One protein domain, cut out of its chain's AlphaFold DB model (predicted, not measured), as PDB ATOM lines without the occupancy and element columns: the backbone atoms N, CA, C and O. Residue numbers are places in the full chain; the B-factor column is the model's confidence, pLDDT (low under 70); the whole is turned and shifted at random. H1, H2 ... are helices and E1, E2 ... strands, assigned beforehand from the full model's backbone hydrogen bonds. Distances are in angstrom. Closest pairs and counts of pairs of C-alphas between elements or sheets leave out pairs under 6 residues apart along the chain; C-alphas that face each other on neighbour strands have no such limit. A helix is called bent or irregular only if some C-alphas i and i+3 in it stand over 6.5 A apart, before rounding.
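This is residues 159 to 291 of the 467 residues of an uncharacterized protein of Magnaporthe oryzae (UniProt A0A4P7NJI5). What shape do these atoms make? A small parallel sheet of three strands stands at one end of a long body, and the helical hairpin of H1 and H2 runs away from it and makes most of the length. H3 and H4 meet in a V that covers one side of the hairpin, and H4 reaches the sheet with residues 267 to 278. What is it built of? The printed part has 133 residues, with four named helices and three named strands, in the order E1 H1 H2 E2 H3 H4 E3; the sheet's order is E1 E2 E3, and the class is mostly helix. How large is it? It is compact, with a radius of gyration of the C-alphas of 15.6 A, but elongated, spanning 52 by 29 by 23 A.

How is the sheet joined? E2, residues 217 to 222, is the inner strand, parallel to the edge strands E1, residues 159 to 161, and E3, residues 289 to 291. N 160 and O 219 are 2.9 A apart, and N 290 and O 220 are 2.7 A apart, both within hydrogen-bond range. Which helices are on it? H2, residues 193 to 213, and H4, residues 264 to 281, are on one face, in two layers, helices over a sheet; H1, residues 162 to 182, only grazes it with residues 162 to 167. E1, H1 H2, E2 and E2, H3 H4, E3, with H3 at residues 238 to 255, are strand-helix-strand units, parallel neighbour strands with helices between, both with right-handed crossovers. How do the helices meet? The packing is mostly crossed, but the hairpin H1 and H2 touches at a shallow tilt of 34 degrees, only just short of steep, opposite ways, with C-alphas 169 and 200 closest at 6.5 A. H3 residues 238 to 245 touch H4 residues 264 to 269 at a steep tilt of 61 degrees, with C-alphas 241 and 265 closest at 4.0 A. How do their backbones run? Every O i to N i+4 pair is within hydrogen-bond range in H1, H2 and H4, and 12 of 14 in H3.

Where do the strands lie? E1 begins with C-alpha 159 at (-32.164, 0.837, -26.777), E2 is 14.4 A long, and E3 ends with C-alpha 291 at (-30.425, -2.059, -15.569). How long are the helices? H1 measures 30.3 A, H2 30.4 A, H4 25.5 A and H3 23.0 A; H3 has a kink of 37 degrees near residue 249 and is irregular, with C-alphas 250 and 253 7.6 A apart.

Which residues are farthest apart? The C-alphas of Thr 185 and Asn 284 are, at 52.9 A. Is anything missing or unsure? The printed part has no cut; the link E2 to H3 is long, with 15 residues, and residues 182 to 190 are under pLDDT 70.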
ATOM      1  N   ILE A 159     -31.744   0.875 -28.165       98.38
ATOM      2  CA  ILE A 159     -32.164   0.837 -26.777       98.38
ATOM      3  C   ILE A 159     -32.228   2.286 -26.300       98.38
ATOM      4  O   ILE A 159     -31.254   3.029 -26.389       98.38
ATOM      5  N   PHE A 160     -33.395   2.690 -25.806       97.81
ATOM      6  CA  PHE A 160     -33.647   4.050 -25.348       97.81
ATOM      7  C   PHE A 160     -32.978   4.294 -23.989       97.81
ATOM      8  O   PHE A 160     -33.386   3.703 -22.985       97.81
ATOM      9  N   GLY A 161     -31.994   5.193 -23.938       97.44
ATOM     10  CA  GLY A 161     -31.319   5.588 -22.699       97.44
ATOM     11  C   GLY A 161     -32.161   6.535 -21.846       97.44
ATOM     12  O   GLY A 161     -32.246   7.727 -22.150       97.44
ATOM     13  N   ILE A 162     -32.747   6.030 -20.753       98.25
ATOM     14  CA  ILE A 162     -33.671   6.786 -19.887       98.25
ATOM     15  C   ILE A 162     -33.018   8.073 -19.373       98.25
ATOM     16  O   ILE A 162     -33.567   9.158 -19.554       98.25
ATOM     17  N   GLU A 163     -31.844   7.971 -18.746       97.25
ATOM     18  CA  GLU A 163     -31.169   9.132 -18.163       97.25
ATOM     19  C   GLU A 163     -30.583  10.069 -19.228       97.25
ATOM     20  O   GLU A 163     -30.499  11.271 -18.980       97.25
ATOM     21  N   THR A 164     -30.203   9.547 -20.401       95.75
ATOM     22  CA  THR A 164     -29.700  10.353 -21.526       95.75
ATOM     23  C   THR A 164     -30.789  11.285 -22.036       95.75
ATOM     24  O   THR A 164     -30.615  12.502 -22.038       95.75
ATOM     25  N   VAL A 165     -31.940  10.719 -22.406       97.69
ATOM     26  CA  VAL A 165     -33.056  11.494 -22.955       97.69
ATOM     27  C   VAL A 165     -33.625  12.435 -21.894       97.69
ATOM     28  O   VAL A 165     -33.915  13.592 -22.187       97.69
ATOM     29  N   ALA A 166     -33.709  11.992 -20.636       98.12
ATOM     30  CA  ALA A 166     -34.099  12.866 -19.534       98.12
ATOM     31  C   ALA A 166     -33.153  14.072 -19.380       98.12
ATOM     32  O   ALA A 166     -33.627  15.194 -19.202       98.12
ATOM     33  N   ALA A 167     -31.833  13.876 -19.480       97.44
ATOM     34  CA  ALA A 167     -30.872  14.975 -19.404       97.44
ATOM     35  C   ALA A 167     -31.031  15.971 -20.563       97.44
ATOM     36  O   ALA A 167     -31.015  17.176 -20.325       97.44
ATOM     37  N   GLU A 168     -31.231  15.490 -21.792       96.94
ATOM     38  CA  GLU A 168     -31.448  16.345 -22.967       96.94
ATOM     39  C   GLU A 168     -32.723  17.189 -22.848       96.94
ATOM     40  O   GLU A 168     -32.719  18.384 -23.157       96.94
ATOM     41  N   ILE A 169     -33.812  16.589 -22.359       98.31
ATOM     42  CA  ILE A 169     -35.082  17.292 -22.158       98.31
ATOM     43  C   ILE A 169     -34.946  18.320 -21.025       98.31
ATOM     44  O   ILE A 169     -35.352  19.471 -21.203       98.31
ATOM     45  N   ILE A 170     -34.316  17.962 -19.898       98.38
ATOM     46  CA  ILE A 170     -34.025  18.910 -18.809       98.38
ATOM     47  C   ILE A 170     -33.191  20.090 -19.324       98.38
ATOM     48  O   ILE A 170     -33.555  21.235 -19.064       98.38
ATOM     49  N   ASP A 171     -32.115  19.832 -20.073       97.88
ATOM     50  CA  ASP A 171     -31.239  20.869 -20.636       97.88
ATOM     51  C   ASP A 171     -32.013  21.842 -21.534       97.88
ATOM     52  O   ASP A 171     -31.903  23.063 -21.388       97.88
ATOM     53  N   SER A 172     -32.859  21.309 -22.420       97.69
ATOM     54  CA  SER A 172     -33.705  22.103 -23.314       97.69
ATOM     55  C   SER A 172     -34.633  23.046 -22.536       97.69
ATOM     56  O   SER A 172     -34.665  24.255 -22.796       97.69
ATOM     57  N   HIS A 173     -35.336  22.525 -21.525       97.50
ATOM     58  CA  HIS A 173     -36.250  23.318 -20.695       97.50
ATOM     59  C   HIS A 173     -35.513  24.330 -19.812       97.50
ATOM     60  O   HIS A 173     -35.925  25.491 -19.740       97.50
ATOM     61  N   ALA A 174     -34.390  23.940 -19.204       96.25
ATOM     62  CA  ALA A 174     -33.557  24.820 -18.387       96.25
ATOM     63  C   ALA A 174     -32.986  25.984 -19.208       96.25
ATOM     64  O   ALA A 174     -33.050  27.148 -18.795       96.25
ATOM     65  N   LYS A 175     -32.524  25.703 -20.432       95.44
ATOM     66  CA  LYS A 175     -32.053  26.718 -21.375       95.44
ATOM     67  C   LYS A 175     -33.154  27.716 -21.714       95.44
ATOM     68  O   LYS A 175     -32.909  28.923 -21.656       95.44
ATOM     69  N   VAL A 176     -34.357  27.258 -22.063       93.88
ATOM     70  CA  VAL A 176     -35.487  28.153 -22.381       93.88
ATOM     71  C   VAL A 176     -35.869  28.999 -21.163       93.88
ATOM     72  O   VAL A 176     -36.030  30.219 -21.289       93.88
ATOM     73  N   TYR A 177     -35.938  28.388 -19.979       92.81
ATOM     74  CA  TYR A 177     -36.224  29.080 -18.724       92.81
ATOM     75  C   TYR A 177     -35.219  30.210 -18.443       92.81
ATOM     76  O   TYR A 177     -35.623  31.356 -18.206       92.81
ATOM     77  N   TYR A 178     -33.919  29.931 -18.572       91.25
ATOM     78  CA  TYR A 178     -32.847  30.908 -18.372       91.25
ATOM     79  C   TYR A 178     -32.925  32.100 -19.346       91.25
ATOM     80  O   TYR A 178     -32.843  33.264 -18.932       91.25
ATOM     81  N   HIS A 179     -33.147  31.848 -20.640       88.81
ATOM     82  CA  HIS A 179     -33.260  32.919 -21.643       88.81
ATOM     83  C   HIS A 179     -34.523  33.768 -21.438       88.81
ATOM     84  O   HIS A 179     -34.494  34.986 -21.626       88.81
ATOM     85  N   SER A 180     -35.628  33.151 -21.012       85.62
ATOM     86  CA  SER A 180     -36.870  33.875 -20.712       85.62
ATOM     87  C   SER A 180     -36.746  34.774 -19.474       85.62
ATOM     88  O   SER A 180     -37.326  35.859 -19.437       85.62
ATOM     89  N   SER A 181     -35.940  34.358 -18.491       76.75
ATOM     90  CA  SER A 181     -35.707  35.107 -17.254       76.75
ATOM     91  C   SER A 181     -34.732  36.272 -17.463       76.75
ATOM     92  O   SER A 181     -34.985  37.377 -16.986       76.75
ATOM     93  N   SER A 182     -33.668  36.071 -18.246       69.81
ATOM     94  CA  SER A 182     -32.628  37.085 -18.511       69.81
ATOM     95  C   SER A 182     -33.057  38.214 -19.459       69.81
ATOM     96  O   SER A 182     -32.530  39.321 -19.375       69.81
ATOM     97  N   THR A 183     -34.035  37.980 -20.339       63.69
ATOM     98  CA  THR A 183     -34.526  38.977 -21.316       63.69
ATOM     99  C   THR A 183     -35.714  39.812 -20.816       63.69
ATOM    100  O   THR A 183     -36.215  40.682 -21.532       63.69
ATOM    101  N   SER A 184     -36.172  39.585 -19.581       58.78
ATOM    102  CA  SER A 184     -37.361  40.233 -19.020       58.78
ATOM    103  C   SER A 184     -37.091  41.656 -18.489       58.78
ATOM    104  O   SER A 184     -37.107  41.929 -17.296       58.78
ATOM    105  N   THR A 185     -36.910  42.623 -19.394       52.72
ATOM    106  CA  THR A 185     -36.920  44.073 -19.079       52.72
ATOM    107  C   THR A 185     -38.335  44.669 -18.975       52.72
ATOM    108  O   THR A 185     -38.506  45.882 -18.868       52.72
ATOM    109  N   GLY A 186     -39.380  43.836 -18.981       53.44
ATOM    110  CA  GLY A 186     -40.779  44.261 -18.895       53.44
ATOM    111  C   GLY A 186     -41.666  43.237 -18.188       53.44
ATOM    112  O   GLY A 186     -41.272  42.089 -18.025       53.44
ATOM    113  N   ARG A 187     -42.877  43.674 -17.797       52.12
ATOM    114  CA  ARG A 187     -43.948  43.001 -17.014       52.12
ATOM    115  C   ARG A 187     -44.437  41.609 -17.510       52.12
ATOM    116  O   ARG A 187     -45.609  41.283 -17.334       52.12
ATOM    117  N   ARG A 188     -43.618  40.769 -18.149       58.75
ATOM    118  CA  ARG A 188     -43.949  39.355 -18.390       58.75
ATOM    119  C   ARG A 188     -43.686  38.568 -17.106       58.75
ATOM    120  O   ARG A 188     -42.604  38.650 -16.537       58.75
ATOM    121  N   ARG A 189     -44.700  37.840 -16.632       62.38
ATOM    122  CA  ARG A 189     -44.618  36.976 -15.446       62.38
ATOM    123  C   ARG A 189     -43.532  35.917 -15.687       62.38
ATOM    124  O   ARG A 189     -43.636  35.180 -16.665       62.38
ATOM    125  N   ARG A 190     -42.504  35.874 -14.828       69.50
ATOM    126  CA  ARG A 190     -41.499  34.792 -14.799       69.50
ATOM    127  C   ARG A 190     -42.249  33.457 -14.751       69.50
ATOM    128  O   ARG A 190     -43.214  33.341 -13.992       69.50
ATOM    129  N   GLN A 191     -41.867  32.506 -15.603       82.44
ATOM    130  CA  GLN A 191     -42.464  31.169 -15.573       82.44
ATOM    131  C   GLN A 191     -42.207  30.542 -14.199       82.44
ATOM    132  O   GLN A 191     -41.137  30.754 -13.632       82.44
ATOM    133  N   SER A 192     -43.179  29.810 -13.653       91.31
ATOM    134  CA  SER A 192     -42.944  29.044 -12.428       91.31
ATOM    135  C   SER A 192     -42.040  27.848 -12.752       91.31
ATOM    136  O   SER A 192     -42.323  27.177 -13.751       91.31
ATOM    137  N   PRO A 193     -41.002  27.543 -11.949       93.69
ATOM    138  CA  PRO A 193     -40.246  26.295 -12.072       93.69
ATOM    139  C   PRO A 193     -41.153  25.061 -12.109       93.69
ATOM    140  O   PRO A 193     -40.925  24.167 -12.919       93.69
ATOM    141  N   ASP A 194     -42.244  25.067 -11.337       95.12
ATOM    142  CA  ASP A 194     -43.231  23.983 -11.320       95.12
ATOM    143  C   ASP A 194     -43.932  23.768 -12.663       95.12
ATOM    144  O   ASP A 194     -44.068  22.630 -13.107       95.12
ATOM    145  N   ASP A 195     -44.332  24.848 -13.343       94.69
ATOM    146  CA  ASP A 195     -44.986  24.742 -14.652       94.69
ATOM    147  C   ASP A 195     -44.001  24.219 -15.710       94.69
ATOM    148  O   ASP A 195     -44.395  23.577 -16.684       94.69
ATOM    149  N   VAL A 196     -42.714  24.562 -15.576       96.75
ATOM    150  CA  VAL A 196     -41.649  24.076 -16.467       96.75
ATOM    151  C   VAL A 196     -41.367  22.601 -16.185       96.75
ATOM    152  O   VAL A 196     -41.219  21.836 -17.132       96.75
ATOM    153  N   PHE A 197     -41.351  22.197 -14.914       98.44
ATOM    154  CA  PHE A 197     -41.208  20.803 -14.503       98.44
ATOM    155  C   PHE A 197     -42.316  19.925 -15.094       98.44
ATOM    156  O   PHE A 197     -42.020  18.869 -15.645       98.44
ATOM    157  N   ASP A 198     -43.572  20.376 -15.034       98.12
ATOM    158  CA  ASP A 198     -44.706  19.620 -15.579       98.12
ATOM    159  C   ASP A 198     -44.568  19.416 -17.091       98.12
ATOM    160  O   ASP A 198     -44.687  18.293 -17.575       98.12
ATOM    161  N   ARG A 199     -44.206  20.470 -17.837       98.12
ATOM    162  CA  ARG A 199     -43.946  20.358 -19.284       98.12
ATOM    163  C   ARG A 199     -42.757  19.457 -19.606       98.12
ATOM    164  O   ARG A 199     -42.812  18.697 -20.563       98.12
ATOM    165  N   MET A 200     -41.688  19.546 -18.818       98.38
ATOM    166  CA  MET A 200     -40.510  18.689 -18.956       98.38
ATOM    167  C   MET A 200     -40.890  17.214 -18.777       98.38
ATOM    168  O   MET A 200     -40.488  16.371 -19.580       98.38
ATOM    169  N   LEU A 201     -41.703  16.906 -17.764       98.69
ATOM    170  CA  LEU A 201     -42.175  15.550 -17.510       98.69
ATOM    171  C   LEU A 201     -43.133  15.059 -18.607       98.69
ATOM    172  O   LEU A 201     -43.030  13.902 -19.016       98.69
ATOM    173  N   ASP A 202     -44.013  15.925 -19.117       98.62
ATOM    174  CA  ASP A 202     -44.891  15.615 -20.251       98.62
ATOM    175  C   ASP A 202     -44.085  15.287 -21.518       98.62
ATOM    176  O   ASP A 202     -44.336  14.262 -22.156       98.62
ATOM    177  N   ASP A 203     -43.080  16.100 -21.853       98.81
ATOM    178  CA  ASP A 203     -42.207  15.877 -23.013       98.81
ATOM    179  C   ASP A 203     -41.414  14.569 -22.881       98.81
ATOM    180  O   ASP A 203     -41.297  13.807 -23.845       98.81
ATOM    181  N   PHE A 204     -40.927  14.251 -21.676       98.81
ATOM    182  CA  PHE A 204     -40.299  12.957 -21.406       98.81
ATOM    183  C   PHE A 204     -41.290  11.800 -21.590       98.81
ATOM    184  O   PHE A 204     -40.972  10.796 -22.231       98.81
ATOM    185  N   GLY A 205     -42.518  11.946 -21.089       98.75
ATOM    186  CA  GLY A 205     -43.573  10.955 -21.274       98.75
ATOM    187  C   GLY A 205     -43.941  10.740 -22.747       98.75
ATOM    188  O   GLY A 205     -44.181   9.602 -23.160       98.75
ATOM    189  N   ILE A 206     -43.942  11.800 -23.560       98.69
ATOM    190  CA  ILE A 206     -44.126  11.718 -25.016       98.69
ATOM    191  C   ILE A 206     -42.975  10.933 -25.655       98.69
ATOM    192  O   ILE A 206     -43.240  10.004 -26.419       98.69
ATOM    193  N   ALA A 207     -41.724  11.247 -25.311       98.62
ATOM    194  CA  ALA A 207     -40.553  10.550 -25.843       98.62
ATOM    195  C   ALA A 207     -40.584   9.043 -25.526       98.62
ATOM    196  O   ALA A 207     -40.339   8.218 -26.406       98.62
ATOM    197  N   VAL A 208     -40.965   8.665 -24.299       98.62
ATOM    198  CA  VAL A 208     -41.113   7.252 -23.914       98.62
ATOM    199  C   VAL A 208     -42.230   6.567 -24.702       98.62
ATOM    200  O   VAL A 208     -42.032   5.455 -25.183       98.62
ATOM    201  N   LYS A 209     -43.395   7.202 -24.884       98.25
ATOM    202  CA  LYS A 209     -44.495   6.617 -25.677       98.25
ATOM    203  C   LYS A 209     -44.096   6.408 -27.136       98.25
ATOM    204  O   LYS A 209     -44.312   5.325 -27.674       98.25
ATOM    205  N   GLN A 210     -43.434   7.392 -27.742       97.69
ATOM    206  CA  GLN A 210     -42.876   7.258 -29.089       97.69
ATOM    207  C   GLN A 210     -41.864   6.109 -29.161       97.69
ATOM    208  O   GLN A 210     -41.880   5.326 -30.108       97.69
ATOM    209  N   ALA A 211     -41.020   5.951 -28.138       97.56
ATOM    210  CA  ALA A 211     -40.083   4.838 -28.049       97.56
ATOM    211  C   ALA A 211     -40.776   3.477 -27.875       97.56
ATOM    212  O   ALA A 211     -40.293   2.484 -28.413       97.56
ATOM    213  N   ILE A 212     -41.919   3.401 -27.182       97.62
ATOM    214  CA  ILE A 212     -42.742   2.181 -27.086       97.62
ATOM    215  C   ILE A 212     -43.304   1.794 -28.462       97.62
ATOM    216  O   ILE A 212     -43.280   0.615 -28.811       97.62
ATOM    217  N   GLU A 213     -43.754   2.760 -29.261       96.00
ATOM    218  CA  GLU A 213     -44.355   2.516 -30.582       96.00
ATOM    219  C   GLU A 213     -43.318   2.264 -31.690       96.00
ATOM    220  O   GLU A 213     -43.610   1.594 -32.679       96.00
ATOM    221  N   ASN A 214     -42.087   2.756 -31.528       95.75
ATOM    222  CA  ASN A 214     -41.042   2.649 -32.544       95.75
ATOM    223  C   ASN A 214     -40.466   1.223 -32.651       95.75
ATOM    224  O   ASN A 214     -39.862   0.729 -31.702       95.75
ATOM    225  N   ILE A 215     -40.589   0.579 -33.816       93.81
ATOM    226  CA  ILE A 215     -40.106  -0.791 -34.079       93.81
ATOM    227  C   ILE A 215     -38.574  -0.939 -34.087       93.81
ATOM    228  O   ILE A 215     -38.048  -2.047 -33.964       93.81
ATOM    229  N   ASP A 216     -37.840   0.162 -34.233       95.25
ATOM    230  CA  ASP A 216     -36.378   0.151 -34.188       95.25
ATOM    231  C   ASP A 216     -35.839   0.284 -32.772       95.25
ATOM    232  O   ASP A 216     -34.688  -0.065 -32.537       95.25
ATOM    233  N   ILE A 217     -36.658   0.723 -31.812       97.31
ATOM    234  CA  ILE A 217     -36.313   0.709 -30.390       97.31
ATOM    235  C   ILE A 217     -36.907  -0.554 -29.778       97.31
ATOM    236  O   ILE A 217     -38.116  -0.737 -29.813       97.31
ATOM    237  N   VAL A 218     -36.101  -1.424 -29.183       98.00
ATOM    238  CA  VAL A 218     -36.589  -2.714 -28.648       98.00
ATOM    239  C   VAL A 218     -36.508  -2.817 -27.132       98.00
ATOM    240  O   VAL A 218     -37.083  -3.732 -26.550       98.00
ATOM    241  N   ALA A 219     -35.836  -1.872 -26.480       98.50
ATOM    242  CA  ALA A 219     -35.678  -1.843 -25.033       98.50
ATOM    243  C   ALA A 219     -35.433  -0.424 -24.519       98.50
ATOM    244  O   ALA A 219     -35.216   0.514 -25.287       98.50
ATOM    245  N   PHE A 220     -35.427  -0.306 -23.198       98.75
ATOM    246  CA  PHE A 220     -34.986   0.865 -22.457       98.75
ATOM    247  C   PHE A 220     -33.763   0.484 -21.623       98.75
ATOM    248  O   PHE A 220     -33.699  -0.637 -21.124       98.75
ATOM    249  N   SER A 221     -32.813   1.392 -21.434       97.94
ATOM    250  CA  SER A 221     -31.660   1.204 -20.550       97.94
ATOM    251  C   SER A 221     -31.691   2.231 -19.418       97.94
ATOM    252  O   SER A 221     -32.094   3.381 -19.603       97.94
ATOM    253  N   SER A 222     -31.279   1.801 -18.226       97.50
ATOM    254  CA  SER A 222     -31.079   2.659 -17.064       97.50
ATOM    255  C   SER A 222     -29.678   2.476 -16.495       97.50
ATOM    256  O   SER A 222     -29.242   1.364 -16.169       97.50
ATOM    257  N   VAL A 223     -28.984   3.599 -16.324       94.62
ATOM    258  CA  VAL A 223     -27.685   3.679 -15.643       94.62
ATOM    259  C   VAL A 223     -27.810   4.121 -14.184       94.62
ATOM    260  O   VAL A 223     -26.803   4.450 -13.559       94.62
ATOM    261  N   ILE A 224     -29.019   4.111 -13.610       95.62
ATOM    262  CA  ILE A 224     -29.305   4.595 -12.251       95.62
ATOM    263  C   ILE A 224     -28.395   3.987 -11.176       95.62
ATOM    264  O   ILE A 224     -28.010   4.691 -10.241       95.62
ATOM    265  N   GLY A 225     -27.974   2.725 -11.335       93.81
ATOM    266  CA  GLY A 225     -27.024   2.064 -10.433       93.81
ATOM    267  C   GLY A 225     -25.717   2.847 -10.267       93.81
ATOM    268  O   GLY A 225     -25.233   3.017  -9.151       93.81
ATOM    269  N   TYR A 226     -25.215   3.414 -11.366       91.19
ATOM    270  CA  TYR A 226     -23.971   4.187 -11.440       91.19
ATOM    271  C   TYR A 226     -24.181   5.662 -11.062       91.19
ATOM    272  O   TYR A 226     -23.236   6.445 -11.065       91.19
ATOM    273  N   ARG A 227     -25.424   6.066 -10.776       92.25
ATOM    274  CA  ARG A 227     -25.785   7.430 -10.380       92.25
ATOM    275  C   ARG A 227     -26.192   7.449  -8.916       92.25
ATOM    276  O   ARG A 227     -25.406   7.791  -8.043       92.25
ATOM    277  N   THR A 228     -27.422   7.037  -8.645       94.94
ATOM    278  CA  THR A 228     -28.051   7.138  -7.326       94.94
ATOM    279  C   THR A 228     -28.259   5.776  -6.660       94.94
ATOM    280  O   THR A 228     -28.805   5.711  -5.558       94.94
ATOM    281  N   GLY A 229     -27.823   4.697  -7.316       95.62
ATOM    282  CA  GLY A 229     -27.927   3.320  -6.848       95.62
ATOM    283  C   GLY A 229     -29.205   2.606  -7.285       95.62
ATOM    284  O   GLY A 229     -30.220   3.228  -7.589       95.62
ATOM    285  N   LEU A 230     -29.158   1.273  -7.262       97.50
ATOM    286  CA  LEU A 230     -30.276   0.382  -7.601       97.50
ATOM    287  C   LEU A 230     -31.341   0.296  -6.497       97.50
ATOM    288  O   LEU A 230     -32.383  -0.322  -6.700       97.50
ATOM    289  N   GLY A 231     -31.112   0.938  -5.347       96.75
ATOM    290  CA  GLY A 231     -32.095   1.111  -4.273       96.75
ATOM    291  C   GLY A 231     -33.188   2.114  -4.649       96.75
ATOM    292  O   GLY A 231     -33.280   3.207  -4.078       96.75
ATOM    293  N   ILE A 232     -34.002   1.767  -5.644       96.94
ATOM    294  CA  ILE A 232     -35.125   2.586  -6.101       96.94
ATOM    295  C   ILE A 232     -36.256   2.465  -5.078       96.94
ATOM    296  O   ILE A 232     -36.663   1.365  -4.692       96.94
ATOM    297  N   ARG A 233     -36.747   3.610  -4.596       92.31
ATOM    298  CA  ARG A 233     -37.827   3.644  -3.602       92.31
ATOM    299  C   ARG A 233     -39.110   3.104  -4.226       92.31
ATOM    300  O   ARG A 233     -39.319   3.229  -5.416       92.31
ATOM    301  N   LYS A 234     -40.018   2.540  -3.428       92.31
ATOM    302  CA  LYS A 234     -41.305   2.046  -3.956       92.31
ATOM    303  C   LYS A 234     -42.160   3.158  -4.584       92.31
ATOM    304  O   LYS A 234     -42.910   2.898  -5.519       92.31
ATOM    305  N   ALA A 235     -42.092   4.360  -4.017       90.81
ATOM    306  CA  ALA A 235     -42.839   5.526  -4.462       90.81
ATOM    307  C   ALA A 235     -41.874   6.664  -4.795       90.81
ATOM    308  O   ALA A 235     -40.874   6.863  -4.098       90.81
ATOM    309  N   VAL A 236     -42.215   7.411  -5.843       94.25
ATOM    310  CA  VAL A 236     -41.480   8.604  -6.255       94.25
ATOM    311  C   VAL A 236     -41.697   9.714  -5.234       94.25
ATOM    312  O   VAL A 236     -42.824  10.017  -4.846       94.25
ATOM    313  N   ASP A 237     -40.605  10.353  -4.844       95.81
ATOM    314  CA  ASP A 237     -40.617  11.577  -4.054       95.81
ATOM    315  C   ASP A 237     -40.657  12.776  -4.997       95.81
ATOM    316  O   ASP A 237     -39.626  13.297  -5.428       95.81
ATOM    317  N   ILE A 238     -41.874  13.139  -5.401       96.56
ATOM    318  CA  ILE A 238     -42.088  14.175  -6.412       96.56
ATOM    319  C   ILE A 238     -41.644  15.557  -5.923       96.56
ATOM    320  O   ILE A 238     -41.197  16.361  -6.732       96.56
ATOM    321  N   ALA A 239     -41.722  15.815  -4.612       97.12
ATOM    322  CA  ALA A 239     -41.251  17.061  -4.019       97.12
ATOM    323  C   ALA A 239     -39.733  17.185  -4.191       97.12
ATOM    324  O   ALA A 239     -39.270  18.129  -4.816       97.12
ATOM    325  N   ALA A 240     -38.969  16.157  -3.800       96.62
ATOM    326  CA  ALA A 240     -37.519  16.156  -3.999       96.62
ATOM    327  C   ALA A 240     -37.108  16.241  -5.484       96.62
ATOM    328  O   ALA A 240     -36.056  16.791  -5.814       96.62
ATOM    329  N   ALA A 241     -37.911  15.675  -6.396       97.88
ATOM    330  CA  ALA A 241     -37.683  15.792  -7.836       97.88
ATOM    331  C   ALA A 241     -37.892  17.232  -8.342       97.88
ATOM    332  O   ALA A 241     -37.077  17.711  -9.130       97.88
ATOM    333  N   ARG A 242     -38.944  17.916  -7.868       98.25
ATOM    334  CA  ARG A 242     -39.208  19.331  -8.170       98.25
ATOM    335  C   ARG A 242     -38.112  20.233  -7.621       98.25
ATOM    336  O   ARG A 242     -37.572  21.013  -8.393       98.25
ATOM    337  N   ASP A 243     -37.712  20.041  -6.365       97.56
ATOM    338  CA  ASP A 243     -36.634  20.814  -5.733       97.56
ATOM    339  C   ASP A 243     -35.321  20.684  -6.527       97.56
ATOM    340  O   ASP A 243     -34.666  21.675  -6.843       97.56
ATOM    341  N   SER A 244     -34.967  19.454  -6.932       97.44
ATOM    342  CA  SER A 244     -33.771  19.204  -7.754       97.44
ATOM    343  C   SER A 244     -33.863  19.895  -9.119       97.44
ATOM    344  O   SER A 244     -32.873  20.407  -9.630       97.44
ATOM    345  N   PHE A 245     -35.043  19.890  -9.744       98.12
ATOM    346  CA  PHE A 245     -35.247  20.549 -11.031       98.12
ATOM    347  C   PHE A 245     -35.204  22.073 -10.915       98.12
ATOM    348  O   PHE A 245     -34.596  22.723 -11.763       98.12
ATOM    349  N   GLU A 246     -35.812  22.637  -9.871       97.06
ATOM    350  CA  GLU A 246     -35.744  24.064  -9.566       97.06
ATOM    351  C   GLU A 246     -34.284  24.508  -9.429       97.06
ATOM    352  O   GLU A 246     -33.863  25.433 -10.126       97.06
ATOM    353  N   GLU A 247     -33.476  23.780  -8.654       96.44
ATOM    354  CA  GLU A 247     -32.045  24.063  -8.506       96.44
ATOM    355  C   GLU A 247     -31.311  24.082  -9.858       96.44
ATOM    356  O   GLU A 247     -30.524  24.997 -10.120       96.44
ATOM    357  N   ILE A 248     -31.592  23.116 -10.741       96.62
ATOM    358  CA  ILE A 248     -30.995  23.041 -12.084       96.62
ATOM    359  C   ILE A 248     -31.369  24.273 -12.917       96.62
ATOM    360  O   ILE A 248     -30.496  24.922 -13.501       96.62
ATOM    361  N   VAL A 249     -32.660  24.610 -13.005       95.50
ATOM    362  CA  VAL A 249     -33.112  25.696 -13.889       95.50
ATOM    363  C   VAL A 249     -32.730  27.077 -13.356       95.50
ATOM    364  O   VAL A 249     -32.432  27.974 -14.148       95.50
ATOM    365  N   GLU A 250     -32.697  27.266 -12.035       94.38
ATOM    366  CA  GLU A 250     -32.286  28.529 -11.415       94.38
ATOM    367  C   GLU A 250     -30.779  28.779 -11.541       94.38
ATOM    368  O   GLU A 250     -30.365  29.920 -11.761       94.38
ATOM    369  N   ASN A 251     -29.962  27.724 -11.491       94.50
ATOM    370  CA  ASN A 251     -28.503  27.829 -11.580       94.50
ATOM    371  C   ASN A 251     -27.941  27.595 -12.991       94.50
ATOM    372  O   ASN A 251     -26.720  27.638 -13.176       94.50
ATOM    373  N   TYR A 252     -28.795  27.419 -14.004       94.88
ATOM    374  CA  TYR A 252     -28.382  27.118 -15.381       94.88
ATOM    375  C   TYR A 252     -27.377  28.132 -15.957       94.88
ATOM    376  O   TYR A 252     -26.445  27.759 -16.665       94.88
ATOM    377  N   GLY A 253     -27.504  29.424 -15.623       91.50
ATOM    378  CA  GLY A 253     -26.564  30.459 -16.082       91.50
ATOM    379  C   GLY A 253     -25.129  30.296 -15.563       91.50
ATOM    380  O   GLY A 253     -24.199  30.801 -16.186       91.50
ATOM    381  N   ILE A 254     -24.955  29.594 -14.439       93.00
ATOM    382  CA  ILE A 254     -23.660  29.325 -13.800       93.00
ATOM    383  C   ILE A 254     -23.157  27.932 -14.192       93.00
ATOM    384  O   ILE A 254     -21.981  27.767 -14.509       93.00
ATOM    385  N   GLN A 255     -24.043  26.936 -14.170       91.94
ATOM    386  CA  GLN A 255     -23.704  25.529 -14.410       91.94
ATOM    387  C   GLN A 255     -23.574  25.192 -15.902       91.94
ATOM    388  O   GLN A 255     -22.827  24.288 -16.273       91.94
ATOM    389  N   GLY A 256     -24.254  25.942 -16.771       93.56
ATOM    390  CA  GLY A 256     -24.277  25.697 -18.205       93.56
ATOM    391  C   GLY A 256     -25.113  24.472 -18.576       93.56
ATOM    392  O   GLY A 256     -26.107  24.159 -17.927       93.56
ATOM    393  N   ARG A 257     -24.714  23.810 -19.669       93.88
ATOM    394  CA  ARG A 257     -25.443  22.679 -20.253       93.88
ATOM    395  C   ARG A 257     -25.596  21.541 -19.240       93.88
ATOM    396  O   ARG A 257     -24.598  21.046 -18.714       93.88
ATOM    397  N   PHE A 258     -26.821  21.072 -19.044       95.25
ATOM    398  CA  PHE A 258     -27.113  19.901 -18.230       95.25
ATOM    399  C   PHE A 258     -26.848  18.618 -19.028       95.25
ATOM    400  O   PHE A 258     -27.319  18.459 -20.152       95.25
ATOM    401  N   THR A 259     -26.061  17.696 -18.472       92.06
ATOM    402  CA  THR A 259     -25.612  16.493 -19.203       92.06
ATOM    403  C   THR A 259     -25.858  15.184 -18.465       92.06
ATOM    404  O   THR A 259     -25.751  14.123 -19.073       92.06
ATOM    405  N   THR A 260     -26.149  15.219 -17.163       92.44
ATOM    406  CA  THR A 260     -26.214  14.009 -16.335       92.44
ATOM    407  C   THR A 260     -27.309  14.103 -15.282       92.44
ATOM    408  O   THR A 260     -27.284  14.983 -14.427       92.44
ATOM    409  N   VAL A 261     -28.220  13.125 -15.270       95.25
ATOM    410  CA  VAL A 261     -29.183  12.944 -14.175       95.25
ATOM    411  C   VAL A 261     -28.536  12.148 -13.035       95.25
ATOM    412  O   VAL A 261     -28.360  10.935 -13.134       95.25
ATOM    413  N   SER A 262     -28.198  12.827 -11.938       94.62
ATOM    414  CA  SER A 262     -27.619  12.219 -10.724       94.62
ATOM    415  C   SER A 262     -28.338  12.614  -9.427       94.62
ATOM    416  O   SER A 262     -27.789  12.463  -8.337       94.62
ATOM    417  N   HIS A 263     -29.572  13.109  -9.529       95.94
ATOM    418  CA  HIS A 263     -30.386  13.547  -8.391       95.94
ATOM    419  C   HIS A 263     -31.399  12.457  -8.043       95.94
ATOM    420  O   HIS A 263     -32.204  12.088  -8.896       95.94
ATOM    421  N   LYS A 264     -31.414  11.954  -6.798       94.56
ATOM    422  CA  LYS A 264     -32.242  10.788  -6.405       94.56
ATOM    423  C   LYS A 264     -33.724  10.952  -6.747       94.56
ATOM    424  O   LYS A 264     -34.341   9.997  -7.207       94.56
ATOM    425  N   GLY A 265     -34.289  12.141  -6.521       96.00
ATOM    426  CA  GLY A 265     -35.685  12.439  -6.853       96.00
ATOM    427  C   GLY A 265     -35.968  12.285  -8.349       96.00
ATOM    428  O   GLY A 265     -36.878  11.553  -8.725       96.00
ATOM    429  N   LEU A 266     -35.145  12.916  -9.195       98.06
ATOM    430  CA  LEU A 266     -35.277  12.865 -10.654       98.06
ATOM    431  C   LEU A 266     -34.973  11.473 -11.225       98.06
ATOM    432  O   LEU A 266     -35.737  10.971 -12.041       98.06
ATOM    433  N   SER A 267     -33.895  10.824 -10.777       97.12
ATOM    434  CA  SER A 267     -33.526   9.477 -11.229       97.12
ATOM    435  C   SER A 267     -34.635   8.461 -10.938       97.12
ATOM    436  O   SER A 267     -35.042   7.734 -11.843       97.12
ATOM    437  N   ASP A 268     -35.179   8.449  -9.712       97.81
ATOM    438  CA  ASP A 268     -36.313   7.583  -9.365       97.81
ATOM    439  C   ASP A 268     -37.544   7.934 -10.222       97.81
ATOM    440  O   ASP A 268     -38.188   7.034 -10.763       97.81
ATOM    441  N   LEU A 269     -37.859   9.229 -10.375       98.56
ATOM    442  CA  LEU A 269     -39.002   9.704 -11.160       98.56
ATOM    443  C   LEU A 269     -38.978   9.160 -12.590       98.56
ATOM    444  O   LEU A 269     -39.964   8.558 -13.008       98.56
ATOM    445  N   PHE A 270     -37.880   9.340 -13.329       98.62
ATOM    446  CA  PHE A 270     -37.821   8.938 -14.737       98.62
ATOM    447  C   PHE A 270     -37.912   7.423 -14.914       98.62
ATOM    448  O   PHE A 270     -38.639   6.955 -15.788       98.62
ATOM    449  N   VAL A 271     -37.255   6.638 -14.055       98.50
ATOM    450  CA  VAL A 271     -37.327   5.171 -14.129       98.50
ATOM    451  C   VAL A 271     -38.737   4.665 -13.799       98.50
ATOM    452  O   VAL A 271     -39.279   3.826 -14.525       98.50
ATOM    453  N   HIS A 272     -39.379   5.202 -12.755       98.62
ATOM    454  CA  HIS A 272     -40.773   4.877 -12.437       98.62
ATOM    455  C   HIS A 272     -41.736   5.296 -13.546       98.62
ATOM    456  O   HIS A 272     -42.637   4.529 -13.889       98.62
ATOM    457  N   HIS A 273     -41.560   6.496 -14.103       98.56
ATOM    458  CA  HIS A 273     -42.419   7.013 -15.160       98.56
ATOM    459  C   HIS A 273     -42.325   6.136 -16.413       98.56
ATOM    460  O   HIS A 273     -43.354   5.700 -16.927       98.56
ATOM    461  N   THR A 274     -41.111   5.759 -16.825       98.75
ATOM    462  CA  THR A 274     -40.891   4.816 -17.930       98.75
ATOM    463  C   THR A 274     -41.566   3.468 -17.677       98.75
ATOM    464  O   THR A 274     -42.300   2.980 -18.535       98.75
ATOM    465  N   ALA A 275     -41.404   2.877 -16.488       98.56
ATOM    466  CA  ALA A 275     -42.026   1.591 -16.168       98.56
ATOM    467  C   ALA A 275     -43.561   1.648 -16.127       98.56
ATOM    468  O   ALA A 275     -44.224   0.707 -16.565       98.56
ATOM    469  N   VAL A 276     -44.142   2.753 -15.644       98.38
ATOM    470  CA  VAL A 276     -45.591   2.989 -15.732       98.38
ATOM    471  C   VAL A 276     -46.020   3.057 -17.194       98.38
ATOM    472  O   VAL A 276     -46.958   2.366 -17.575       98.38
ATOM    473  N   LEU A 277     -45.326   3.825 -18.033       98.50
ATOM    474  CA  LEU A 277     -45.698   3.962 -19.440       98.50
ATOM    475  C   LEU A 277     -45.586   2.642 -20.212       98.50
ATOM    476  O   LEU A 277     -46.515   2.302 -20.936       98.50
ATOM    477  N   ILE A 278     -44.531   1.849 -19.998       98.38
ATOM    478  CA  ILE A 278     -44.417   0.501 -20.583       98.38
ATOM    479  C   ILE A 278     -45.570  -0.393 -20.110       98.38
ATOM    480  O   ILE A 278     -46.158  -1.132 -20.895       98.38
ATOM    481  N   ARG A 279     -45.934  -0.337 -18.824       96.88
ATOM    482  CA  ARG A 279     -47.040  -1.146 -18.295       96.88
ATOM    483  C   ARG A 279     -48.376  -0.807 -18.963       96.88
ATOM    484  O   ARG A 279     -49.105  -1.740 -19.299       96.88
ATOM    485  N   GLU A 280     -48.677   0.484 -19.109       95.94
ATOM    486  CA  GLU A 280     -49.988   0.996 -19.538       95.94
ATOM    487  C   GLU A 280     -50.152   1.096 -21.065       95.94
ATOM    488  O   GLU A 280     -51.248   0.869 -21.569       95.94
ATOM    489  N   TYR A 281     -49.094   1.449 -21.805       94.38
ATOM    490  CA  TYR A 281     -49.183   1.784 -23.237       94.38
ATOM    491  C   TYR A 281     -48.653   0.688 -24.168       94.38
ATOM    492  O   TYR A 281     -48.889   0.746 -25.373       94.38
ATOM    493  N   SER A 282     -47.969  -0.336 -23.651       90.19
ATOM    494  CA  SER A 282     -47.621  -1.504 -24.463       90.19
ATOM    495  C   SER A 282     -48.862  -2.354 -24.746       90.19
ATOM    496  O   SER A 282     -49.487  -2.875 -23.822       90.19
ATOM    497  N   THR A 283     -49.196  -2.527 -26.024       79.50
ATOM    498  CA  THR A 283     -50.383  -3.274 -26.474       79.50
ATOM    499  C   THR A 283     -50.144  -4.784 -26.483       79.50
ATOM    500  O   THR A 283     -50.739  -5.511 -25.692       79.50
ATOM    501  N   ASN A 284     -49.241  -5.252 -27.346       75.81
ATOM    502  CA  ASN A 284     -48.977  -6.681 -27.558       75.81
ATOM    503  C   ASN A 284     -47.702  -7.148 -26.856       75.81
ATOM    504  O   ASN A 284     -47.621  -8.276 -26.375       75.81
ATOM    505  N   PHE A 285     -46.707  -6.266 -26.787       90.25
ATOM    506  CA  PHE A 285     -45.370  -6.604 -26.340       90.25
ATOM    507  C   PHE A 285     -44.784  -5.497 -25.471       90.25
ATOM    508  O   PHE A 285     -44.808  -4.321 -25.839       90.25
ATOM    509  N   ARG A 286     -44.266  -5.879 -24.302       96.19
ATOM    510  CA  ARG A 286     -43.620  -4.957 -23.365       96.19
ATOM    511  C   ARG A 286     -42.119  -5.011 -23.571       96.19
ATOM    512  O   ARG A 286     -41.502  -6.036 -23.301       96.19
ATOM    513  N   LYS A 287     -41.550  -3.891 -24.006       97.94
ATOM    514  CA  LYS A 287     -40.102  -3.731 -24.151       97.94
ATOM    515  C   LYS A 287     -39.437  -3.779 -22.767       97.94
ATOM    516  O   LYS A 287     -39.953  -3.144 -21.843       97.94
ATOM    517  N   PRO A 288     -38.337  -4.528 -22.588       98.62
ATOM    518  CA  PRO A 288     -37.653  -4.623 -21.305       98.62
ATOM    519  C   PRO A 288     -36.995  -3.304 -20.889       98.62
ATOM    520  O   PRO A 288     -36.590  -2.505 -21.734       98.62
ATOM    521  N   ILE A 289     -36.811  -3.134 -19.577       98.88
ATOM    522  CA  ILE A 289     -35.861  -2.172 -19.010       98.88
ATOM    523  C   ILE A 289     -34.598  -2.926 -18.586       98.88
ATOM    524  O   ILE A 289     -34.639  -3.813 -17.732       98.88
ATOM    525  N   GLN A 290     -33.468  -2.559 -19.171       98.75
ATOM    526  CA  GLN A 290     -32.153  -3.071 -18.833       98.75
ATOM    527  C   GLN A 290     -31.517  -2.183 -17.763       98.75
ATOM    528  O   GLN A 290     -31.370  -0.977 -17.953       98.75
ATOM    529  N   PHE A 291     -31.114  -2.767 -16.640       98.12
ATOM    530  CA  PHE A 291     -30.425  -2.059 -15.569       98.12
ATOM    531  C   PHE A 291     -28.947  -2.401 -15.591       98.12
ATOM    532  O   PHE A 291     -28.550  -3.562 -15.460       98.12
TER     533      PHE A 291